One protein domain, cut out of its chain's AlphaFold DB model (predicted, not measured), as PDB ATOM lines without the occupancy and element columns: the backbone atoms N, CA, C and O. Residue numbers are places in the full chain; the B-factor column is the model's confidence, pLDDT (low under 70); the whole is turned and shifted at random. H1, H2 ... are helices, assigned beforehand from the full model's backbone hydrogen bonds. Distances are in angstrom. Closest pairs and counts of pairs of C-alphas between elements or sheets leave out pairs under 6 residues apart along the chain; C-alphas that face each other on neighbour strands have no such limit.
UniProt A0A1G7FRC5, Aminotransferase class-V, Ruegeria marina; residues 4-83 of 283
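AT A GLANCE: This is residues 4 to 83 of the 283 residues of the protein "Aminotransferase class-V" of Ruegeria marina (UniProt A0A1G7FRC5). An open, elongated run of four helices: H1 packs on residues 54 to 58 of H3, the longest, and H4 meets H3's last residue. Between H2 and H3 a long link swings out to a narrow loop round Glu 35, its residues 30 to 31 paired antiparallel with 38 to 39. The printed 80 residues, 37 in named helices (under half), are all helix in class, only just extended, close to loose, radius of gyration 17.9 A, spans 59 by 34 by 23 A.

HOW THE PARTS SIT: Start at H1, residues 4 to 10; it touches H3, residues 53 to 66, closest at C-alphas Phe 7 and Gln 54, 7.2 A. H2, residues 16 to 23, is close but not clearly touching H3. H4, residues 76 to 83, only just touches H3, with 3 pairs of C-alphas within 8 A, closest Phe 66 and Val 77, 5.2 A. O i to N i+4 pairs are all within hydrogen-bond range in H1, H2 and H4, 6 of 10 in H3.

IN THESE COORDINATES: Find C-alpha 4 at (211.280, 213.534, 163.679), where H1 begins; H3 spans 19.5 A; H4 ends at C-alpha 83, (201.374, 217.730, 167.896).

THE WHOLE: The printed part has no cut; residues 70 to 72 are under 70.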
ATOM      1  N   PHE A   4     211.141 214.960 163.980       95.69
ATOM      2  CA  PHE A   4     211.280 213.534 163.679       95.69
ATOM      3  C   PHE A   4     211.659 213.270 162.220       95.69
ATOM      4  O   PHE A   4     212.495 212.404 161.953       95.69
ATOM      5  N   ASP A   5     211.075 214.006 161.272       94.50
ATOM      6  CA  ASP A   5     211.476 213.947 159.865       94.50
ATOM      7  C   ASP A   5     212.922 214.433 159.686       94.50
ATOM      8  O   ASP A   5     213.685 213.819 158.937       94.50
ATOM      9  N   THR A   6     213.325 215.487 160.412       94.19
ATOM     10  CA  THR A   6     214.715 215.961 160.429       94.19
ATOM     11  C   THR A   6     215.656 214.843 160.880       94.19
ATOM     12  O   THR A   6     216.632 214.544 160.189       94.19
ATOM     13  N   PHE A   7     215.347 214.173 161.997       94.25
ATOM     14  CA  PHE A   7     216.136 213.041 162.483       94.25
ATOM     15  C   PHE A   7     216.194 211.898 161.457       94.25
ATOM     16  O   PHE A   7     217.282 211.429 161.118       94.25
ATOM     17  N   ARG A   8     215.043 211.482 160.908       93.69
ATOM     18  CA  ARG A   8     214.959 210.419 159.890       93.69
ATOM     19  C   ARG A   8     215.792 210.747 158.656       93.69
ATOM     20  O   ARG A   8     216.521 209.883 158.177       93.69
ATOM     21  N   SER A   9     215.735 211.985 158.176       93.25
ATOM     22  CA  SER A   9     216.539 212.452 157.044       93.25
ATOM     23  C   SER A   9     218.039 212.360 157.341       93.25
ATOM     24  O   SER A   9     218.782 211.766 156.559       93.25
ATOM     25  N   ARG A  10     218.483 212.826 158.520       91.88
ATOM     26  CA  ARG A  10     219.890 212.719 158.955       91.88
ATOM     27  C   ARG A  10     220.375 211.267 159.034       91.88
ATOM     28  O   ARG A  10     221.549 211.021 158.781       91.88
ATOM     29  N   MET A  11     219.496 210.322 159.372       93.44
ATOM     30  CA  MET A  11     219.815 208.890 159.478       93.44
ATOM     31  C   MET A  11     219.588 208.101 158.176       93.44
ATOM     32  O   MET A  11     219.855 206.903 158.136       93.44
ATOM     33  N   SER A  12     219.100 208.727 157.103       93.31
ATOM     34  CA  SER A  12     218.778 208.042 155.844       93.31
ATOM     35  C   SER A  12     220.008 207.901 154.943       93.31
ATOM     36  O   SER A  12     220.119 208.552 153.907       93.31
ATOM     37  N   HIS A  13     220.955 207.048 155.336       92.81
ATOM     38  CA  HIS A  13     222.154 206.740 154.552       92.81
ATOM     39  C   HIS A  13     222.707 205.338 154.883       92.81
ATOM     40  O   HIS A  13     222.355 204.777 155.915       92.81
ATOM     41  N   PRO A  14     223.615 204.756 154.074       93.00
ATOM     42  CA  PRO A  14     224.070 203.374 154.276       93.00
ATOM     43  C   PRO A  14     224.789 203.093 155.609       93.00
ATOM     44  O   PRO A  14     224.619 202.016 156.169       93.00
ATOM     45  N   ASP A  15     225.574 204.042 156.140       94.31
ATOM     46  CA  ASP A  15     226.419 203.810 157.330       94.31
ATOM     47  C   ASP A  15     225.843 204.375 158.646       94.31
ATOM     48  O   ASP A  15     226.506 205.096 159.395       94.31
ATOM     49  N   VAL A  16     224.561 204.104 158.925       94.06
ATOM     50  CA  VAL A  16     223.861 204.635 160.121       94.06
ATOM     51  C   VAL A  16     224.589 204.276 161.417       94.06
ATOM     52  O   VAL A  16     224.679 205.094 162.331       94.06
ATOM     53  N   ALA A  17     225.155 203.071 161.495       92.25
ATOM     54  CA  ALA A  17     225.848 202.598 162.687       92.25
ATOM     55  C   ALA A  17     227.097 203.433 163.013       92.25
ATOM     56  O   ALA A  17     227.309 203.770 164.183       92.25
ATOM     57  N   ALA A  18     227.913 203.801 162.014       93.31
ATOM     58  CA  ALA A  18     229.055 204.681 162.251       93.31
ATOM     59  C   ALA A  18     228.603 206.085 162.664       93.31
ATOM     60  O   ALA A  18     229.164 206.640 163.610       93.31
ATOM     61  N   THR A  19     227.559 206.623 162.028       94.31
ATOM     62  CA  THR A  19     226.992 207.931 162.387       94.31
ATOM     63  C   THR A  19     226.487 207.953 163.830       94.31
ATOM     64  O   THR A  19     226.817 208.873 164.580       94.31
ATOM     65  N   ILE A  20     225.755 206.924 164.269       93.56
ATOM     66  CA  ILE A  20     225.324 206.794 165.671       93.56
ATOM     67  C   ILE A  20     226.544 206.757 166.592       93.56
ATOM     68  O   ILE A  20     226.600 207.529 167.545       93.56
ATOM     69  N   ARG A  21     227.551 205.923 166.293       92.19
ATOM     70  CA  ARG A  21     228.764 205.789 167.119       92.19
ATOM     71  C   ARG A  21     229.514 207.112 167.275       92.19
ATOM     72  O   ARG A  21     229.918 207.448 168.382       92.19
ATOM     73  N   GLN A  22     229.671 207.873 166.194       93.25
ATOM     74  CA  GLN A  22     230.310 209.195 166.218       93.25
ATOM     75  C   GLN A  22     229.485 210.237 166.991       93.25
ATOM     76  O   GLN A  22     230.032 211.204 167.520       93.25
ATOM     77  N   GLY A  23     228.170 210.037 167.060       95.38
ATOM     78  CA  GLY A  23     227.238 210.899 167.773       95.38
ATOM     79  C   GLY A  23     227.145 210.655 169.278       95.38
ATOM     80  O   GLY A  23     226.601 211.504 169.985       95.38
ATOM     81  N   VAL A  24     227.641 209.520 169.784       96.12
ATOM     82  CA  VAL A  24     227.561 209.177 171.212       96.12
ATOM     83  C   VAL A  24     228.318 210.215 172.043       96.12
ATOM     84  O   VAL A  24     229.541 210.355 171.965       96.12
ATOM     85  N   ILE A  25     227.592 210.950 172.885       95.44
ATOM     86  CA  ILE A  25     228.188 211.988 173.721       95.44
ATOM     87  C   ILE A  25     228.985 211.343 174.856       95.44
ATOM     88  O   ILE A  25     228.471 210.566 175.664       95.44
ATOM     89  N   GLY A  26     230.258 211.728 174.949       92.06
ATOM     90  CA  GLY A  26     231.193 211.216 175.948       92.06
ATOM     91  C   GLY A  26     232.127 210.125 175.426       92.06
ATOM     92  O   GLY A  26     233.064 209.770 176.139       92.06
ATOM     93  N   GLU A  27     231.927 209.650 174.195       90.62
ATOM     94  CA  GLU A  27     232.866 208.746 173.530       90.62
ATOM     95  C   GLU A  27     234.248 209.410 173.385       90.62
ATOM     96  O   GLU A  27     234.355 210.618 173.147       90.62
ATOM     97  N   GLY A  28     235.320 208.644 173.598       88.56
ATOM     98  CA  GLY A  28     236.699 209.153 173.555       88.56
ATOM     99  C   GLY A  28     237.114 210.039 174.739       88.56
ATOM    100  O   GLY A  28     238.244 210.533 174.767       88.56
ATOM    101  N   ARG A  29     236.247 210.246 175.740       93.94
ATOM    102  CA  ARG A  29     236.635 210.920 176.990       93.94
ATOM    103  C   ARG A  29     237.592 210.049 177.800       93.94
ATOM    104  O   ARG A  29     237.605 208.827 177.688       93.94
ATOM    105  N   THR A  30     238.369 210.688 178.665       95.56
ATOM    106  CA  THR A  30     239.248 210.007 179.618       95.56
ATOM    107  C   THR A  30     238.773 210.230 181.043       95.56
ATOM    108  O   THR A  30     238.289 211.313 181.369       95.56
ATOM    109  N   VAL A  31     238.980 209.240 181.906       94.75
ATOM    110  CA  VAL A  31     238.784 209.361 183.352       94.75
ATOM    111  C   VAL A  31     240.124 209.574 184.060       94.75
ATOM    112  O   VAL A  31     241.129 208.975 183.655       94.75
ATOM    113  N   PRO A  32     240.174 210.424 185.103       94.50
ATOM    114  CA  PRO A  32     241.369 210.568 185.920       94.50
ATOM    115  C   PRO A  32     241.631 209.272 186.695       94.50
ATOM    116  O   PRO A  32     240.708 208.636 187.198       94.50
ATOM    117  N   THR A  33     242.899 208.885 186.805       93.12
ATOM    118  CA  THR A  33     243.344 207.790 187.678       93.12
ATOM    119  C   THR A  33     244.597 208.228 188.432       93.12
ATOM    120  O   THR A  33     245.178 209.261 188.099       93.12
ATOM    121  N   SER A  34     245.016 207.459 189.438       92.56
ATOM    122  CA  SER A  34     246.187 207.766 190.272       92.56
ATOM    123  C   SER A  34     247.508 207.853 189.498       92.56
ATOM    124  O   SER A  34     248.429 208.514 189.960       92.56
ATOM    125  N   GLU A  35     247.611 207.203 188.335       91.88
ATOM    126  CA  GLU A  35     248.835 207.183 187.524       91.88
ATOM    127  C   GLU A  35     248.757 208.142 186.330       91.88
ATOM    128  O   GLU A  35     249.599 209.021 186.165       91.88
ATOM    129  N   ARG A  36     247.750 207.957 185.466       93.94
ATOM    130  CA  ARG A  36     247.510 208.777 184.267       93.94
ATOM    131  C   ARG A  36     246.046 208.709 183.828       93.94
ATOM    132  O   ARG A  36     245.380 207.715 184.127       93.94
ATOM    133  N   PRO A  37     245.526 209.694 183.079       96.25
ATOM    134  CA  PRO A  37     244.203 209.578 182.478       96.25
ATOM    135  C   PRO A  37     244.090 208.312 181.615       96.25
ATOM    136  O   PRO A  37     245.003 207.995 180.848       96.25
ATOM    137  N   LYS A  38     242.984 207.578 181.749       95.38
ATOM    138  CA  LYS A  38     242.689 206.378 180.947       95.38
ATOM    139  C   LYS A  38     241.438 206.604 180.096       95.38
ATOM    140  O   LYS A  38     240.554 207.331 180.551       95.38
ATOM    141  N   PRO A  39     241.331 206.010 178.893       94.19
ATOM    142  CA  PRO A  39     240.102 206.066 178.102       94.19
ATOM    143  C   PRO A  39     238.902 205.548 178.902       94.19
ATOM    144  O   PRO A  39     238.997 204.521 179.575       94.19
ATOM    145  N   LEU A  40     237.782 206.264 178.833       93.25
ATOM    146  CA  LEU A  40     236.513 205.824 179.393       93.25
ATOM    147  C   LEU A  40     235.912 204.762 178.476       93.25
ATOM    148  O   LEU A  40     235.502 205.070 177.362       93.25
ATOM    149  N   VAL A  41     235.815 203.531 178.969       92.81
ATOM    150  CA  VAL A  41     235.020 202.477 178.334       92.81
ATOM    151  C   VAL A  41     233.677 202.423 179.048       92.81
ATOM    152  O   VAL A  41     233.617 202.102 180.233       92.81
ATOM    153  N   TYR A  42     232.599 202.776 178.351       92.81
ATOM    154  CA  TYR A  42     231.257 202.717 178.921       92.81
ATOM    155  C   TYR A  42     230.623 201.349 178.657       92.81
ATOM    156  O   TYR A  42     230.261 201.038 177.528       92.81
ATOM    157  N   ALA A  43     230.492 200.545 179.711       90.81
ATOM    158  CA  ALA A  43     229.927 199.195 179.661       90.81
ATOM    159  C   ALA A  43     228.659 199.052 180.528       90.81
ATOM    160  O   ALA A  43     228.329 197.956 180.961       90.81
ATOM    161  N   ASP A  44     227.958 200.160 180.785       91.56
ATOM    162  CA  ASP A  44     226.813 200.233 181.709       91.56
ATOM    163  C   ASP A  44     225.481 200.536 180.989       91.56
ATOM    164  O   ASP A  44     224.561 201.147 181.530       91.56
ATOM    165  N   TYR A  45     225.368 200.095 179.730       89.38
ATOM    166  CA  TYR A  45     224.176 200.291 178.889       89.38
ATOM    167  C   TYR A  45     222.913 199.599 179.431       89.38
ATOM    168  O   TYR A  45     221.800 199.927 179.029       89.38
ATOM    169  N   VAL A  46     223.065 198.646 180.354       87.12
ATOM    170  CA  VAL A  46     221.939 198.011 181.059       87.12
ATOM    171  C   VAL A  46     221.285 198.980 182.054       87.12
ATOM    172  O   VAL A  46     220.073 198.892 182.294       87.12
ATOM    173  N   ALA A  47     222.057 199.913 182.623       88.88
ATOM    174  CA  ALA A  47     221.557 200.915 183.556       88.88
ATOM    175  C   ALA A  47     220.985 202.138 182.832       88.88
ATOM    176  O   ALA A  47     219.873 202.561 183.144       88.88
ATOM    177  N   SER A  48     221.714 202.691 181.858       92.75
ATOM    178  CA  SER A  48     221.276 203.858 181.090       92.75
ATOM    179  C   SER A  48     221.949 203.918 179.723       92.75
ATOM    180  O   SER A  48     223.066 203.446 179.530       92.75
ATOM    181  N   GLY A  49     221.283 204.548 178.764       93.75
ATOM    182  CA  GLY A  49     221.886 204.863 177.487       93.75
ATOM    183  C   GLY A  49     222.839 206.048 177.591       93.75
ATOM    184  O   GLY A  49     222.945 206.735 178.610       93.75
ATOM    185  N   ARG A  50     223.520 206.338 176.484       95.44
ATOM    186  CA  ARG A  50     224.280 207.582 176.310       95.44
ATOM    187  C   ARG A  50     223.476 208.565 175.478       95.44
ATOM    188  O   ARG A  50     222.807 208.146 174.542       95.44
ATOM    189  N   ALA A  51     223.584 209.854 175.792       96.94
ATOM    190  CA  ALA A  51     222.994 210.910 174.976       96.94
ATOM    191  C   ALA A  51     223.581 210.874 173.557       96.94
ATOM    192  O   ALA A  51     224.752 210.525 173.362       96.94
ATOM    193  N   LEU A  52     222.756 211.221 172.574       96.62
ATOM    194  CA  LEU A  52     223.105 211.154 171.161       96.62
ATOM    195  C   LEU A  52     223.062 212.564 170.586       96.62
ATOM    196  O   LEU A  52     222.006 213.188 170.574       96.62
ATOM    197  N   ARG A  53     224.199 213.054 170.087       96.62
ATOM    198  CA  ARG A  53     224.355 214.416 169.559       96.62
ATOM    199  C   ARG A  53     223.250 214.797 168.576       96.62
ATOM    200  O   ARG A  53     222.698 215.880 168.673       96.62
ATOM    201  N   GLN A  54     222.893 213.884 167.680       95.81
ATOM    202  CA  GLN A  54     221.867 214.087 166.663       95.81
ATOM    203  C   GLN A  54     220.475 214.337 167.258       95.81
ATOM    204  O   GLN A  54     219.686 215.030 166.629       95.81
ATOM    205  N   ILE A  55     220.173 213.778 168.434       96.56
ATOM    206  CA  ILE A  55     218.924 214.039 169.161       96.56
ATOM    207  C   ILE A  55     219.053 215.336 169.953       96.56
ATOM    208  O   ILE A  55     218.177 216.186 169.852       96.56
ATOM    209  N   GLU A  56     220.153 215.522 170.685       97.19
ATOM    210  CA  GLU A  56     220.350 216.715 171.519       97.19
ATOM    211  C   GLU A  56     220.361 218.012 170.703       97.19
ATOM    212  O   GLU A  56     219.796 219.010 171.134       97.19
ATOM    213  N   GLU A  57     220.955 218.007 169.508       97.00
ATOM    214  CA  GLU A  57     220.943 219.160 168.599       97.00
ATOM    215  C   GLU A  57     219.523 219.481 168.118       97.00
ATOM    216  O   GLU A  57     219.117 220.636 168.127       97.00
ATOM    217  N   ILE A  58     218.721 218.467 167.773       96.56
ATOM    218  CA  ILE A  58     217.313 218.671 167.395       96.56
ATOM    219  C   ILE A  58     216.505 219.187 168.590       96.56
ATOM    220  O   ILE A  58     215.691 220.099 168.449       96.56
ATOM    221  N   MET A  59     216.738 218.642 169.786       95.94
ATOM    222  CA  MET A  59     216.092 219.129 171.002       95.94
ATOM    223  C   MET A  59     216.436 220.598 171.258       95.94
ATOM    224  O   MET A  59     215.532 221.396 171.503       95.94
ATOM    225  N   LEU A  60     217.718 220.959 171.169       96.94
ATOM    226  CA  LEU A  60     218.213 222.309 171.417       96.94
ATOM    227  C   LEU A  60     217.706 223.326 170.390       96.94
ATOM    228  O   LEU A  60     217.284 224.413 170.781       96.94
ATOM    229  N   ASP A  61     217.734 222.969 169.108       96.25
ATOM    230  CA  ASP A  61     217.521 223.918 168.014       96.25
ATOM    231  C   ASP A  61     216.069 223.937 167.505       96.25
ATOM    232  O   ASP A  61     215.606 224.966 167.011       96.25
ATOM    233  N   GLU A  62     215.331 222.825 167.617       95.31
ATOM    234  CA  GLU A  62     214.004 222.663 166.996       95.31
ATOM    235  C   GLU A  62     212.865 222.447 168.006       95.31
ATOM    236  O   GLU A  62     211.715 222.747 167.681       95.31
ATOM    237  N   VAL A  63     213.138 221.952 169.222       94.75
ATOM    238  CA  VAL A  63     212.088 221.663 170.225       94.75
ATOM    239  C   VAL A  63     212.061 222.703 171.342       94.75
ATOM    240  O   VAL A  63     211.039 223.356 171.554       94.75
ATOM    241  N   LEU A  64     213.175 222.889 172.051       95.19
ATOM    242  CA  LEU A  64     213.259 223.769 173.218       95.19
ATOM    243  C   LEU A  64     212.918 225.246 172.939       95.19
ATOM    244  O   LEU A  64     212.281 225.848 173.806       95.19
ATOM    245  N   PRO A  65     213.221 225.839 171.765       95.06
ATOM    246  CA  PRO A  65     212.815 227.215 171.461       95.06
ATOM    247  C   PRO A  65     211.295 227.425 171.423       95.06
ATOM    248  O   PRO A  65     210.824 228.546 171.600       95.06
ATOM    249  N   PHE A  66     210.526 226.352 171.211       92.69
ATOM    250  CA  PHE A  66     209.062 226.367 171.148       92.69
ATOM    251  C   PHE A  66     208.415 225.606 172.309       92.69
ATOM    252  O   PHE A  66     207.219 225.313 172.261       92.69
ATOM    253  N   TYR A  67     209.187 225.270 173.346       91.38
ATOM    254  CA  TYR A  67     208.677 224.509 174.475       91.38
ATOM    255  C   TYR A  67     207.632 225.308 175.256       91.38
ATOM    256  O   TYR A  67     207.846 226.453 175.659       91.38
ATOM    257  N   ALA A  68     206.503 224.663 175.511       85.75
ATOM    258  CA  ALA A  68     205.455 225.151 176.385       85.75
ATOM    259  C   ALA A  68     204.719 223.972 177.020       85.75
ATOM    260  O   ALA A  68     204.730 222.853 176.506       85.75
ATOM    261  N   ASN A  69     204.032 224.240 178.129       77.50
ATOM    262  CA  ASN A  69     203.115 223.267 178.706       77.50
ATOM    263  C   ASN A  69     201.997 222.939 177.707       77.50
ATOM    264  O   ASN A  69     201.384 223.835 177.125       77.50
ATOM    265  N   THR A  70     201.677 221.653 177.573       65.00
ATOM    266  CA  THR A  70     200.652 221.137 176.648       65.00
ATOM    267  C   THR A  70     199.215 221.435 177.089       65.00
ATOM    268  O   THR A  70     198.275 221.111 176.378       65.00
ATOM    269  N   HIS A  71     199.021 222.081 178.243       64.38
ATOM    270  CA  HIS A  71     197.702 222.406 178.806       64.38
ATOM    271  C   HIS A  71     197.026 223.626 178.150       64.38
ATOM    272  O   HIS A  71     195.922 223.998 178.538       64.38
ATOM    273  N   ASN A  72     197.680 224.287 177.185       65.44
ATOM    274  CA  ASN A  72     197.121 225.456 176.508       65.44
ATOM    275  C   ASN A  72     197.380 225.465 174.991       65.44
ATOM    276  O   ASN A  72     198.321 226.092 174.498       65.44
ATOM    277  N   GLU A  73     196.474 224.842 174.243       70.00
ATOM    278  CA  GLU A  73     196.509 224.776 172.774       70.00
ATOM    279  C   GLU A  73     196.122 226.089 172.074       70.00
ATOM    280  O   GLU A  73     196.253 226.198 170.858       70.00
ATOM    281  N   SER A  74     195.692 227.119 172.815       77.69
ATOM    282  CA  SER A  74     195.388 228.432 172.217       77.69
ATOM    283  C   SER A  74     196.639 229.187 171.750       77.69
ATOM    284  O   SER A  74     196.540 230.152 170.994       77.69
ATOM    285  N   SER A  75     197.823 228.744 172.183       84.12
ATOM    286  CA  SER A  75     199.109 229.295 171.764       84.12
ATOM    287  C   SER A  75     199.774 228.413 170.707       84.12
ATOM    288  O   SER A  75     199.652 227.188 170.732       84.12
ATOM    289  N   PHE A  76     200.546 229.032 169.809       87.88
ATOM    290  CA  PHE A  76     201.325 228.301 168.804       87.88
ATOM    291  C   PHE A  76     202.226 227.232 169.441       87.88
ATOM    292  O   PHE A  76     202.251 226.097 168.975       87.88
ATOM    293  N   VAL A  77     202.929 227.595 170.518       88.81
ATOM    294  CA  VAL A  77     203.875 226.723 171.231       88.81
ATOM    295  C   VAL A  77     203.176 225.564 171.945       88.81
ATOM    296  O   VAL A  77     203.650 224.435 171.878       88.81
ATOM    297  N   GLY A  78     202.001 225.793 172.538       88.69
ATOM    298  CA  GLY A  78     201.204 224.719 173.136       88.69
ATOM    299  C   GLY A  78     200.704 223.728 172.086       88.69
ATOM    300  O   GLY A  78     200.940 222.530 172.211       88.69
ATOM    301  N   ALA A  79     200.116 224.227 170.993       88.62
ATOM    302  CA  ALA A  79     199.675 223.381 169.883       88.62
ATOM    303  C   ALA A  79     200.845 222.639 169.207       88.62
ATOM    304  O   ALA A  79     200.683 221.512 168.746       88.62
ATOM    305  N   PHE A  80     202.030 223.255 169.132       91.19
ATOM    306  CA  PHE A  80     203.247 222.616 168.630       91.19
ATOM    307  C   PHE A  80     203.663 221.429 169.505       91.19
ATOM    308  O   PHE A  80     203.846 220.332 168.980       91.19
ATOM    309  N   MET A  81     203.732 221.614 170.826       91.81
ATOM    310  CA  MET A  81     204.098 220.541 171.752       91.81
ATOM    311  C   MET A  81     203.068 219.404 171.781       91.81
ATOM    312  O   MET A  81     203.470 218.239 171.819       91.81
ATOM    313  N   THR A  82     201.764 219.705 171.700       89.88
ATOM    314  CA  THR A  82     200.720 218.670 171.573       89.88
ATOM    315  C   THR A  82     200.939 217.825 170.320       89.88
ATOM    316  O   THR A  82     201.023 216.601 170.425       89.88
ATOM    317  N   ARG A  83     201.132 218.458 169.153       91.69
ATOM    318  CA  ARG A  83     201.374 217.730 167.896       91.69
ATOM    319  C   ARG A  83     202.632 216.868 167.948       91.69
ATOM    320  O   ARG A  83     202.582 215.720 167.526       91.69
TER     321      ARG A  83